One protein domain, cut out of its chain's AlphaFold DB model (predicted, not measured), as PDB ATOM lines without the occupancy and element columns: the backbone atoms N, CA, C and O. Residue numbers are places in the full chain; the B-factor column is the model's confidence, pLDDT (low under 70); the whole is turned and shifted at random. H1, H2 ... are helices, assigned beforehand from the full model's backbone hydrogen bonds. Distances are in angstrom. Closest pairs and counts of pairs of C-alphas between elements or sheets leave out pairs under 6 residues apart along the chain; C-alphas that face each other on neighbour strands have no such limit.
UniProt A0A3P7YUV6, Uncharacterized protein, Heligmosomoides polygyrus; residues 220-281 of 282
ATOM      1  N   ARG A 220      21.869 -30.648   1.702       92.56
ATOM      2  CA  ARG A 220      22.301 -30.757   3.105       92.56
ATOM      3  C   ARG A 220      23.065 -32.058   3.385       92.56
ATOM      4  O   ARG A 220      24.004 -32.029   4.174       92.56
ATOM      5  N   ASP A 221      22.761 -33.166   2.700       91.44
ATOM      6  CA  ASP A 221      23.544 -34.416   2.812       91.44
ATOM      7  C   ASP A 221      24.958 -34.240   2.226       91.44
ATOM      8  O   ASP A 221      25.959 -34.563   2.864       91.44
ATOM      9  N   LEU A 222      25.065 -33.625   1.043       92.44
ATOM     10  CA  LEU A 222      26.358 -33.353   0.399       92.44
ATOM     11  C   LEU A 222      27.229 -32.403   1.229       92.44
ATOM     12  O   LEU A 222      28.446 -32.583   1.322       92.44
ATOM     13  N   GLN A 223      26.602 -31.396   1.837       94.56
ATOM     14  CA  GLN A 223      27.264 -30.480   2.756       94.56
ATOM     15  C   GLN A 223      27.724 -31.217   4.014       94.56
ATOM     16  O   GLN A 223      28.891 -31.100   4.370       94.56
ATOM     17  N   LEU A 224      26.864 -32.020   4.652       94.19
ATOM     18  CA  LEU A 224      27.210 -32.781   5.857       94.19
ATOM     19  C   LEU A 224      28.430 -33.682   5.641       94.19
ATOM     20  O   LEU A 224      29.351 -33.654   6.456       94.19
ATOM     21  N   ARG A 225      28.480 -34.416   4.523       92.69
ATOM     22  CA  ARG A 225      29.627 -35.272   4.172       92.69
ATOM     23  C   ARG A 225      30.935 -34.485   4.145       92.69
ATOM     24  O   ARG A 225      31.944 -34.960   4.663       92.69
ATOM     25  N   TYR A 226      30.911 -33.262   3.605       94.44
ATOM     26  CA  TYR A 226      32.064 -32.363   3.654       94.44
ATOM     27  C   TYR A 226      32.419 -31.958   5.092       94.44
ATOM     28  O   TYR A 226      33.594 -31.946   5.446       94.44
ATOM     29  N   LEU A 227      31.438 -31.659   5.953       94.75
ATOM     30  CA  LEU A 227      31.693 -31.305   7.359       94.75
ATOM     31  C   LEU A 227      32.389 -32.442   8.117       94.75
ATOM     32  O   LEU A 227      33.345 -32.198   8.858       94.75
ATOM     33  N   GLU A 228      31.932 -33.677   7.918       93.25
ATOM     34  CA  GLU A 228      32.527 -34.872   8.516       93.25
ATOM     35  C   GLU A 228      33.930 -35.144   7.975       93.25
ATOM     36  O   GLU A 228      34.854 -35.431   8.746       93.25
ATOM     37  N   PHE A 229      34.112 -35.001   6.660       94.44
ATOM     38  CA  PHE A 229      35.413 -35.100   6.012       94.44
ATOM     39  C   PHE A 229      36.390 -34.064   6.576       94.44
ATOM     40  O   PHE A 229      37.475 -34.419   7.042       94.44
ATOM     41  N   ALA A 230      35.985 -32.794   6.609       94.44
ATOM     42  CA  ALA A 230      36.803 -31.687   7.080       94.44
ATOM     43  C   ALA A 230      37.184 -31.862   8.555       94.44
ATOM     44  O   ALA A 230      38.356 -31.748   8.903       94.44
ATOM     45  N   LYS A 231      36.234 -32.243   9.419       92.88
ATOM     46  CA  LYS A 231      36.521 -32.555  10.829       92.88
ATOM     47  C   LYS A 231      37.576 -33.657  10.967       92.88
ATOM     48  O   LYS A 231      38.440 -33.586  11.842       92.88
ATOM     49  N   THR A 232      37.517 -34.666  10.102       93.75
ATOM     50  CA  THR A 232      38.408 -35.830  10.159       93.75
ATOM     51  C   THR A 232      39.808 -35.526   9.629       93.75
ATOM     52  O   THR A 232      40.795 -35.926  10.249       93.75
ATOM     53  N   TYR A 233      39.912 -34.829   8.497       95.38
ATOM     54  CA  TYR A 233      41.167 -34.711   7.746       95.38
ATOM     55  C   TYR A 233      41.759 -33.304   7.727       95.38
ATOM     56  O   TYR A 233      42.976 -33.179   7.649       95.38
ATOM     57  N   CYS A 234      40.945 -32.259   7.844       94.44
ATOM     58  CA  CYS A 234      41.393 -30.870   7.770       94.44
ATOM     59  C   CYS A 234      41.666 -30.316   9.167       94.44
ATOM     60  O   CYS A 234      40.913 -29.516   9.717       94.44
ATOM     61  N   ASN A 235      42.734 -30.813   9.777       93.25
ATOM     62  CA  ASN A 235      43.190 -30.378  11.088       93.25
ATOM     63  C   ASN A 235      44.713 -30.499  11.190       93.25
ATOM     64  O   ASN A 235      45.346 -31.232  10.428       93.25
ATOM     65  N   ALA A 236      45.286 -29.837  12.196       92.75
ATOM     66  CA  ALA A 236      46.732 -29.758  12.411       92.75
ATOM     67  C   ALA A 236      47.441 -31.121  12.544       92.75
ATOM     68  O   ALA A 236      48.647 -31.205  12.338       92.75
ATOM     69  N   LYS A 237      46.718 -32.197  12.887       94.25
ATOM     70  CA  LYS A 237      47.286 -33.545  13.044       94.25
ATOM     71  C   LYS A 237      47.256 -34.368  11.752       94.25
ATOM     72  O   LYS A 237      47.892 -35.418  11.700       94.25
ATOM     73  N   MET A 238      46.502 -33.934  10.742       94.44
ATOM     74  CA  MET A 238      46.211 -34.717   9.540       94.44
ATOM     75  C   MET A 238      46.701 -34.005   8.276       94.44
ATOM     76  O   MET A 238      47.786 -34.325   7.788       94.44
ATOM     77  N   TYR A 239      45.924 -33.061   7.746       94.75
ATOM     78  CA  TYR A 239      46.254 -32.288   6.554       94.75
ATOM     79  C   TYR A 239      46.083 -30.790   6.833       94.75
ATOM     80  O   TYR A 239      45.028 -30.359   7.299       94.75
ATOM     81  N   THR A 240      47.135 -30.017   6.560       92.75
ATOM     82  CA  THR A 240      47.235 -28.576   6.857       92.75
ATOM     83  C   THR A 240      47.166 -27.685   5.616       92.75
ATOM     84  O   THR A 240      47.257 -26.471   5.752       92.75
ATOM     85  N   GLY A 241      47.062 -28.268   4.416       91.19
ATOM     86  CA  GLY A 241      46.856 -27.511   3.179       91.19
ATOM     87  C   GLY A 241      45.402 -27.057   3.016       91.19
ATOM     88  O   GLY A 241      44.582 -27.218   3.923       91.19
ATOM     89  N   VAL A 242      45.070 -26.530   1.835       90.81
ATOM     90  CA  VAL A 242      43.700 -26.115   1.498       90.81
ATOM     91  C   VAL A 242      42.750 -27.304   1.634       90.81
ATOM     92  O   VAL A 242      42.928 -28.328   0.979       90.81
ATOM     93  N   CYS A 243      41.741 -27.177   2.500       91.19
ATOM     94  CA  CYS A 243      40.761 -28.229   2.767       91.19
ATOM     95  C   CYS A 243      39.770 -28.377   1.605       91.19
ATOM     96  O   CYS A 243      38.604 -28.003   1.701       91.19
ATOM     97  N   ASP A 244      40.250 -28.927   0.501       92.81
ATOM     98  CA  ASP A 244      39.456 -29.209  -0.681       92.81
ATOM     99  C   ASP A 244      39.697 -30.669  -1.108       92.81
ATOM    100  O   ASP A 244      40.799 -30.997  -1.568       92.81
ATOM    101  N   PRO A 245      38.691 -31.555  -0.952       91.69
ATOM    102  CA  PRO A 245      38.800 -32.963  -1.322       91.69
ATOM    103  C   PRO A 245      39.092 -33.202  -2.810       91.69
ATOM    104  O   PRO A 245      39.557 -34.291  -3.156       91.69
ATOM    105  N   GLU A 246      38.808 -32.225  -3.676       91.56
ATOM    106  CA  GLU A 246      39.045 -32.300  -5.122       91.56
ATOM    107  C   GLU A 246      40.384 -31.664  -5.531       91.56
ATOM    108  O   GLU A 246      40.851 -31.881  -6.653       91.56
ATOM    109  N   SER A 247      41.055 -30.949  -4.618       93.19
ATOM    110  CA  SER A 247      42.335 -30.304  -4.916       93.19
ATOM    111  C   SER A 247      43.436 -31.322  -5.261       93.19
ATOM    112  O   SER A 247      43.563 -32.363  -4.595       93.19
ATOM    113  N   PRO A 248      44.301 -31.026  -6.256       95.25
ATOM    114  CA  PRO A 248      45.411 -31.906  -6.625       95.25
ATOM    115  C   PRO A 248      46.310 -32.274  -5.438       95.25
ATOM    116  O   PRO A 248      46.716 -33.433  -5.304       95.25
ATOM    117  N   ASP A 249      46.563 -31.316  -4.544       96.25
ATOM    118  CA  ASP A 249      47.452 -31.480  -3.395       96.25
ATOM    119  C   ASP A 249      46.875 -32.423  -2.339       96.25
ATOM    120  O   ASP A 249      47.570 -33.329  -1.860       96.25
ATOM    121  N   MET A 250      45.597 -32.264  -1.982       95.00
ATOM    122  CA  MET A 250      44.961 -33.148  -1.006       95.00
ATOM    123  C   MET A 250      44.817 -34.563  -1.579       95.00
ATOM    124  O   MET A 250      45.127 -35.546  -0.896       95.00
ATOM    125  N   VAL A 251      44.452 -34.692  -2.859       95.94
ATOM    126  CA  VAL A 251      44.394 -35.989  -3.553       95.94
ATOM    127  C   VAL A 251      45.769 -36.666  -3.567       95.94
ATOM    128  O   VAL A 251      45.872 -37.866  -3.279       95.94
ATOM    129  N   ALA A 252      46.844 -35.924  -3.852       97.12
ATOM    130  CA  ALA A 252      48.212 -36.438  -3.798       97.12
ATOM    131  C   ALA A 252      48.597 -36.894  -2.380       97.12
ATOM    132  O   ALA A 252      49.191 -37.966  -2.212       97.12
ATOM    133  N   TRP A 253      48.194 -36.149  -1.348       97.25
ATOM    134  CA  TRP A 253      48.403 -36.528   0.050       97.25
ATOM    135  C   TRP A 253      47.698 -37.848   0.410       97.25
ATOM    136  O   TRP A 253      48.334 -38.757   0.958       97.25
ATOM    137  N   PHE A 254      46.428 -38.026   0.022       97.44
ATOM    138  CA  PHE A 254      45.705 -39.293   0.218       97.44
ATOM    139  C   PHE A 254      46.356 -40.457  -0.538       97.44
ATOM    140  O   PHE A 254      46.448 -41.565   0.007       97.44
ATOM    141  N   LYS A 255      46.841 -40.228  -1.767       97.12
ATOM    142  CA  LYS A 255      47.589 -41.233  -2.542       97.12
ATOM    143  C   LYS A 255      48.874 -41.646  -1.822       97.12
ATOM    144  O   LYS A 255      49.092 -42.843  -1.631       97.12
ATOM    145  N   LYS A 256      49.668 -40.689  -1.326       97.19
ATOM    146  CA  LYS A 256      50.905 -40.947  -0.564       97.19
ATOM    147  C   LYS A 256      50.651 -41.788   0.693       97.19
ATOM    148  O   LYS A 256      51.451 -42.657   1.028       97.19
ATOM    149  N   LYS A 257      49.513 -41.576   1.363       96.38
ATOM    150  CA  LYS A 257      49.078 -42.355   2.538       96.38
ATOM    151  C   LYS A 257      48.422 -43.701   2.195       96.38
ATOM    152  O   LYS A 257      48.083 -44.449   3.107       96.38
ATOM    153  N   ARG A 258      48.226 -44.021   0.907       97.06
ATOM    154  CA  ARG A 258      47.446 -45.181   0.424       97.06
ATOM    155  C   ARG A 258      45.999 -45.186   0.943       97.06
ATOM    156  O   ARG A 258      45.413 -46.236   1.190       97.06
ATOM    157  N   TRP A 259      45.411 -44.002   1.113       96.62
ATOM    158  CA  TRP A 259      44.075 -43.798   1.687       96.62
ATOM    159  C   TRP A 259      43.032 -43.332   0.669       96.62
ATOM    160  O   TRP A 259      41.956 -42.891   1.060       96.62
ATOM    161  N   LEU A 260      43.296 -43.471  -0.632       93.88
ATOM    162  CA  LEU A 260      42.383 -42.997  -1.679       93.88
ATOM    163  C   LEU A 260      40.966 -43.591  -1.562       93.88
ATOM    164  O   LEU A 260      39.987 -42.875  -1.737       93.88
ATOM    165  N   LYS A 261      40.843 -44.864  -1.156       93.56
ATOM    166  CA  LYS A 261      39.538 -45.501  -0.894       93.56
ATOM    167  C   LYS A 261      38.746 -44.824   0.232       93.56
ATOM    168  O   LYS A 261      37.525 -44.863   0.208       93.56
ATOM    169  N   ARG A 262      39.421 -44.213   1.216       93.44
ATOM    170  CA  ARG A 262      38.759 -43.477   2.309       93.44
ATOM    171  C   ARG A 262      38.165 -42.172   1.803       93.44
ATOM    172  O   ARG A 262      37.025 -41.887   2.125       93.44
ATOM    173  N   LEU A 263      38.908 -41.436   0.973       93.31
ATOM    174  CA  LEU A 263      38.407 -40.233   0.303       93.31
ATOM    175  C   LEU A 263      37.188 -40.568  -0.573       93.31
ATOM    176  O   LEU A 263      36.135 -39.957  -0.430       93.31
ATOM    177  N   GLN A 264      37.301 -41.605  -1.407       92.25
ATOM    178  CA  GLN A 264      36.219 -42.049  -2.294       92.25
ATOM    179  C   GLN A 264      34.963 -42.515  -1.540       92.25
ATOM    180  O   GLN A 264      33.861 -42.377  -2.063       92.25
ATOM    181  N   ALA A 265      35.106 -43.038  -0.318       90.38
ATOM    182  CA  ALA A 265      33.978 -43.510   0.484       90.38
ATOM    183  C   ALA A 265      33.014 -42.390   0.920       90.38
ATOM    184  O   ALA A 265      31.850 -42.683   1.177       90.38
ATOM    185  N   TYR A 266      33.455 -41.126   0.966       89.69
ATOM    186  CA  TYR A 266      32.558 -39.987   1.214       89.69
ATOM    187  C   TYR A 266      31.652 -39.686   0.007       89.69
ATOM    188  O   TYR A 266      30.587 -39.082   0.154       89.69
ATOM    189  N   GLY A 267      32.031 -40.138  -1.193       90.56
ATOM    190  CA  GLY A 267      31.327 -39.826  -2.431       90.56
ATOM    191  C   GLY A 267      31.347 -38.326  -2.742       90.56
ATOM    192  O   GLY A 267      32.299 -37.622  -2.409       90.56
ATOM    193  N   LYS A 268      30.287 -37.840  -3.396       90.94
ATOM    194  CA  LYS A 268      30.136 -36.417  -3.720       90.94
ATOM    195  C   LYS A 268      29.965 -35.593  -2.440       90.94
ATOM    196  O   LYS A 268      29.162 -35.940  -1.575       90.94
ATOM    197  N   MET A 269      30.692 -34.485  -2.367       93.00
ATOM    198  CA  MET A 269      30.681 -33.524  -1.267       93.00
ATOM    199  C   MET A 269      30.386 -32.125  -1.814       93.00
ATOM    200  O   MET A 269      30.615 -31.857  -2.990       93.00
ATOM    201  N   MET A 270      29.857 -31.236  -0.974       89.31
ATOM    202  CA  MET A 270      29.600 -29.845  -1.351       89.31
ATOM    203  C   MET A 270      30.190 -28.902  -0.307       89.31
ATOM    204  O   MET A 270      29.768 -28.907   0.849       89.31
ATOM    205  N   LEU A 271      31.140 -28.063  -0.723       80.62
ATOM    206  CA  LEU A 271      31.616 -26.954   0.096       80.62
ATOM    207  C   LEU A 271      30.504 -25.901   0.179       80.62
ATOM    208  O   LEU A 271      29.889 -25.559  -0.832       80.62
ATOM    209  N   SER A 272      30.208 -25.385   1.375       64.25
ATOM    210  CA  SER A 272      29.262 -24.271   1.477       64.25
ATOM    211  C   SER A 272      29.886 -23.013   0.861       64.25
ATOM    212  O   SER A 272      31.080 -22.770   1.028       64.25
ATOM    213  N   ILE A 273      29.080 -22.191   0.184       53.69
ATOM    214  CA  ILE A 273      29.529 -20.955  -0.492       53.69
ATOM    215  C   ILE A 273      30.218 -19.988   0.495       53.69
ATOM    216  O   ILE A 273      31.202 -19.343   0.149       53.69
ATOM    217  N   LEU A 274      29.791 -19.974   1.763       48.53
ATOM    218  CA  LEU A 274      30.442 -19.220   2.845       48.53
ATOM    219  C   LEU A 274      31.873 -19.696   3.164       48.53
ATOM    220  O   LEU A 274      32.670 -18.926   3.685       48.53
ATOM    221  N   THR A 275      32.228 -20.941   2.831       45.97
ATOM    222  CA  THR A 275      33.595 -21.462   3.014       45.97
ATOM    223  C   THR A 275      34.548 -20.915   1.944       45.97
ATOM    224  O   THR A 275      35.720 -20.707   2.234       45.97
ATOM    225  N   ILE A 276      34.055 -20.612   0.735       41.59
ATOM    226  CA  ILE A 276      34.879 -20.069  -0.359       41.59
ATOM    227  C   ILE A 276      35.409 -18.676   0.010       41.59
ATOM    228  O   ILE A 276      36.577 -18.385  -0.229       41.59
ATOM    229  N   ILE A 277      34.599 -17.851   0.678       36.34
ATOM    230  CA  ILE A 277      35.015 -16.507   1.111       36.34
ATOM    231  C   ILE A 277      36.137 -16.578   2.162       36.34
ATOM    232  O   ILE A 277      37.069 -15.783   2.108       36.34
ATOM    233  N   CYS A 278      36.117 -17.562   3.068       36.94
ATOM    234  CA  CYS A 278      37.205 -17.753   4.037       36.94
ATOM    235  C   CYS A 278      38.473 -18.374   3.428       36.94
ATOM    236  O   CYS A 278      39.555 -18.119   3.942       36.94
ATOM    237  N   ILE A 279      38.367 -19.156   2.347       43.03
ATOM    238  CA  ILE A 279      39.541 -19.710   1.642       43.03
ATOM    239  C   ILE A 279      40.309 -18.609   0.891       43.03
ATOM    240  O   ILE A 279      41.520 -18.708   0.750       43.03
ATOM    241  N   PHE A 280      39.632 -17.545   0.450       36.59
ATOM    242  CA  PHE A 280      40.266 -16.409  -0.235       36.59
ATOM    243  C   PHE A 280      40.767 -15.291   0.701       36.59
ATOM    244  O   PHE A 280      41.347 -14.321   0.217       36.59
ATOM    245  N   LEU A 281      40.556 -15.404   2.018       32.47
ATOM    246  CA  LEU A 281      40.929 -14.380   3.008       32.47
ATOM    247  C   LEU A 281      41.924 -14.870   4.081       32.47
ATOM    248  O   LEU A 281      42.095 -14.192   5.093       32.47
TER     249      LEU A 281
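What this domain is: This is residues 220 to 281 of the 282 residues of an uncharacterized protein of Heligmosomoides polygyrus (UniProt A0A3P7YUV6). Four short helices stand spread round a loop that folds back into the middle: H1 lies along one side, H2 and H3 make an L about the tight link between them, and H4 is set off at the far end of the longest axis from that L. From the end of H1 the long loop of residues 234 to 247 swings out and turns back to H2, while residues 266 to 272 run from H3 past H1 to H4. The printed part has 62 residues with four named helices in the order H1, H2, H3, H4 and no named strand; the class is all helix, with 36 of the 62 residues in the helices. The whole is compact, with a radius of gyration of the C-alphas of 11.3 A, and spans 31 by 26 by 20 A.

Where its parts are: Find C-alpha 220 at (22.301, -30.757, 3.105); from there H1, residues 220 to 233 and the longest helix, runs 19.8 A to C-alpha 233 at (41.167, -34.711, 7.746). Read on through residues 234 to 247, which hold no named element, and you reach H2, residues 248 to 256, 12.2 A long. Next come H3, residues 260 to 265, and then H4, residues 273 to 279, which ends at C-alpha 279 at (39.541, -19.710, 1.642).

How they stand to each other: Begin at H1, which touches no helix. It is apart from H2 and H4, and only just apart from H3, with the closest C-alphas 8.2 A apart. Go on to H2 and H3: they only just touch, and only at the corner by their link, with 3 pairs of C-alphas within 8 A. Their closest C-alphas are those of Phe 254 and Leu 260, 5.3 A apart. Their lines stand at 71 degrees, only just about perpendicular. At H4 you find a helix apart from H1, H2 and H3. Every O i to N i+4 pair is within hydrogen-bond range in H1, H2 and H3; in H4 1 of 3 is, beside 3 of 4 O i to N i+3 pairs.

The domain as a whole: Look at Arg 258 and Leu 281 for the two C-alphas farthest apart, at 31.6 A. The printed part has no cut. The link from H1 to H2 is long with 14 residues, that from H2 to H3 is tight with 3, and that from H3 to H4 is short with 7. Read the B-factor column for the model's confidence: the mean pLDDT of the printed part is 85.5, residues 272 to 281 are under 70, and the mean over H4 is 44.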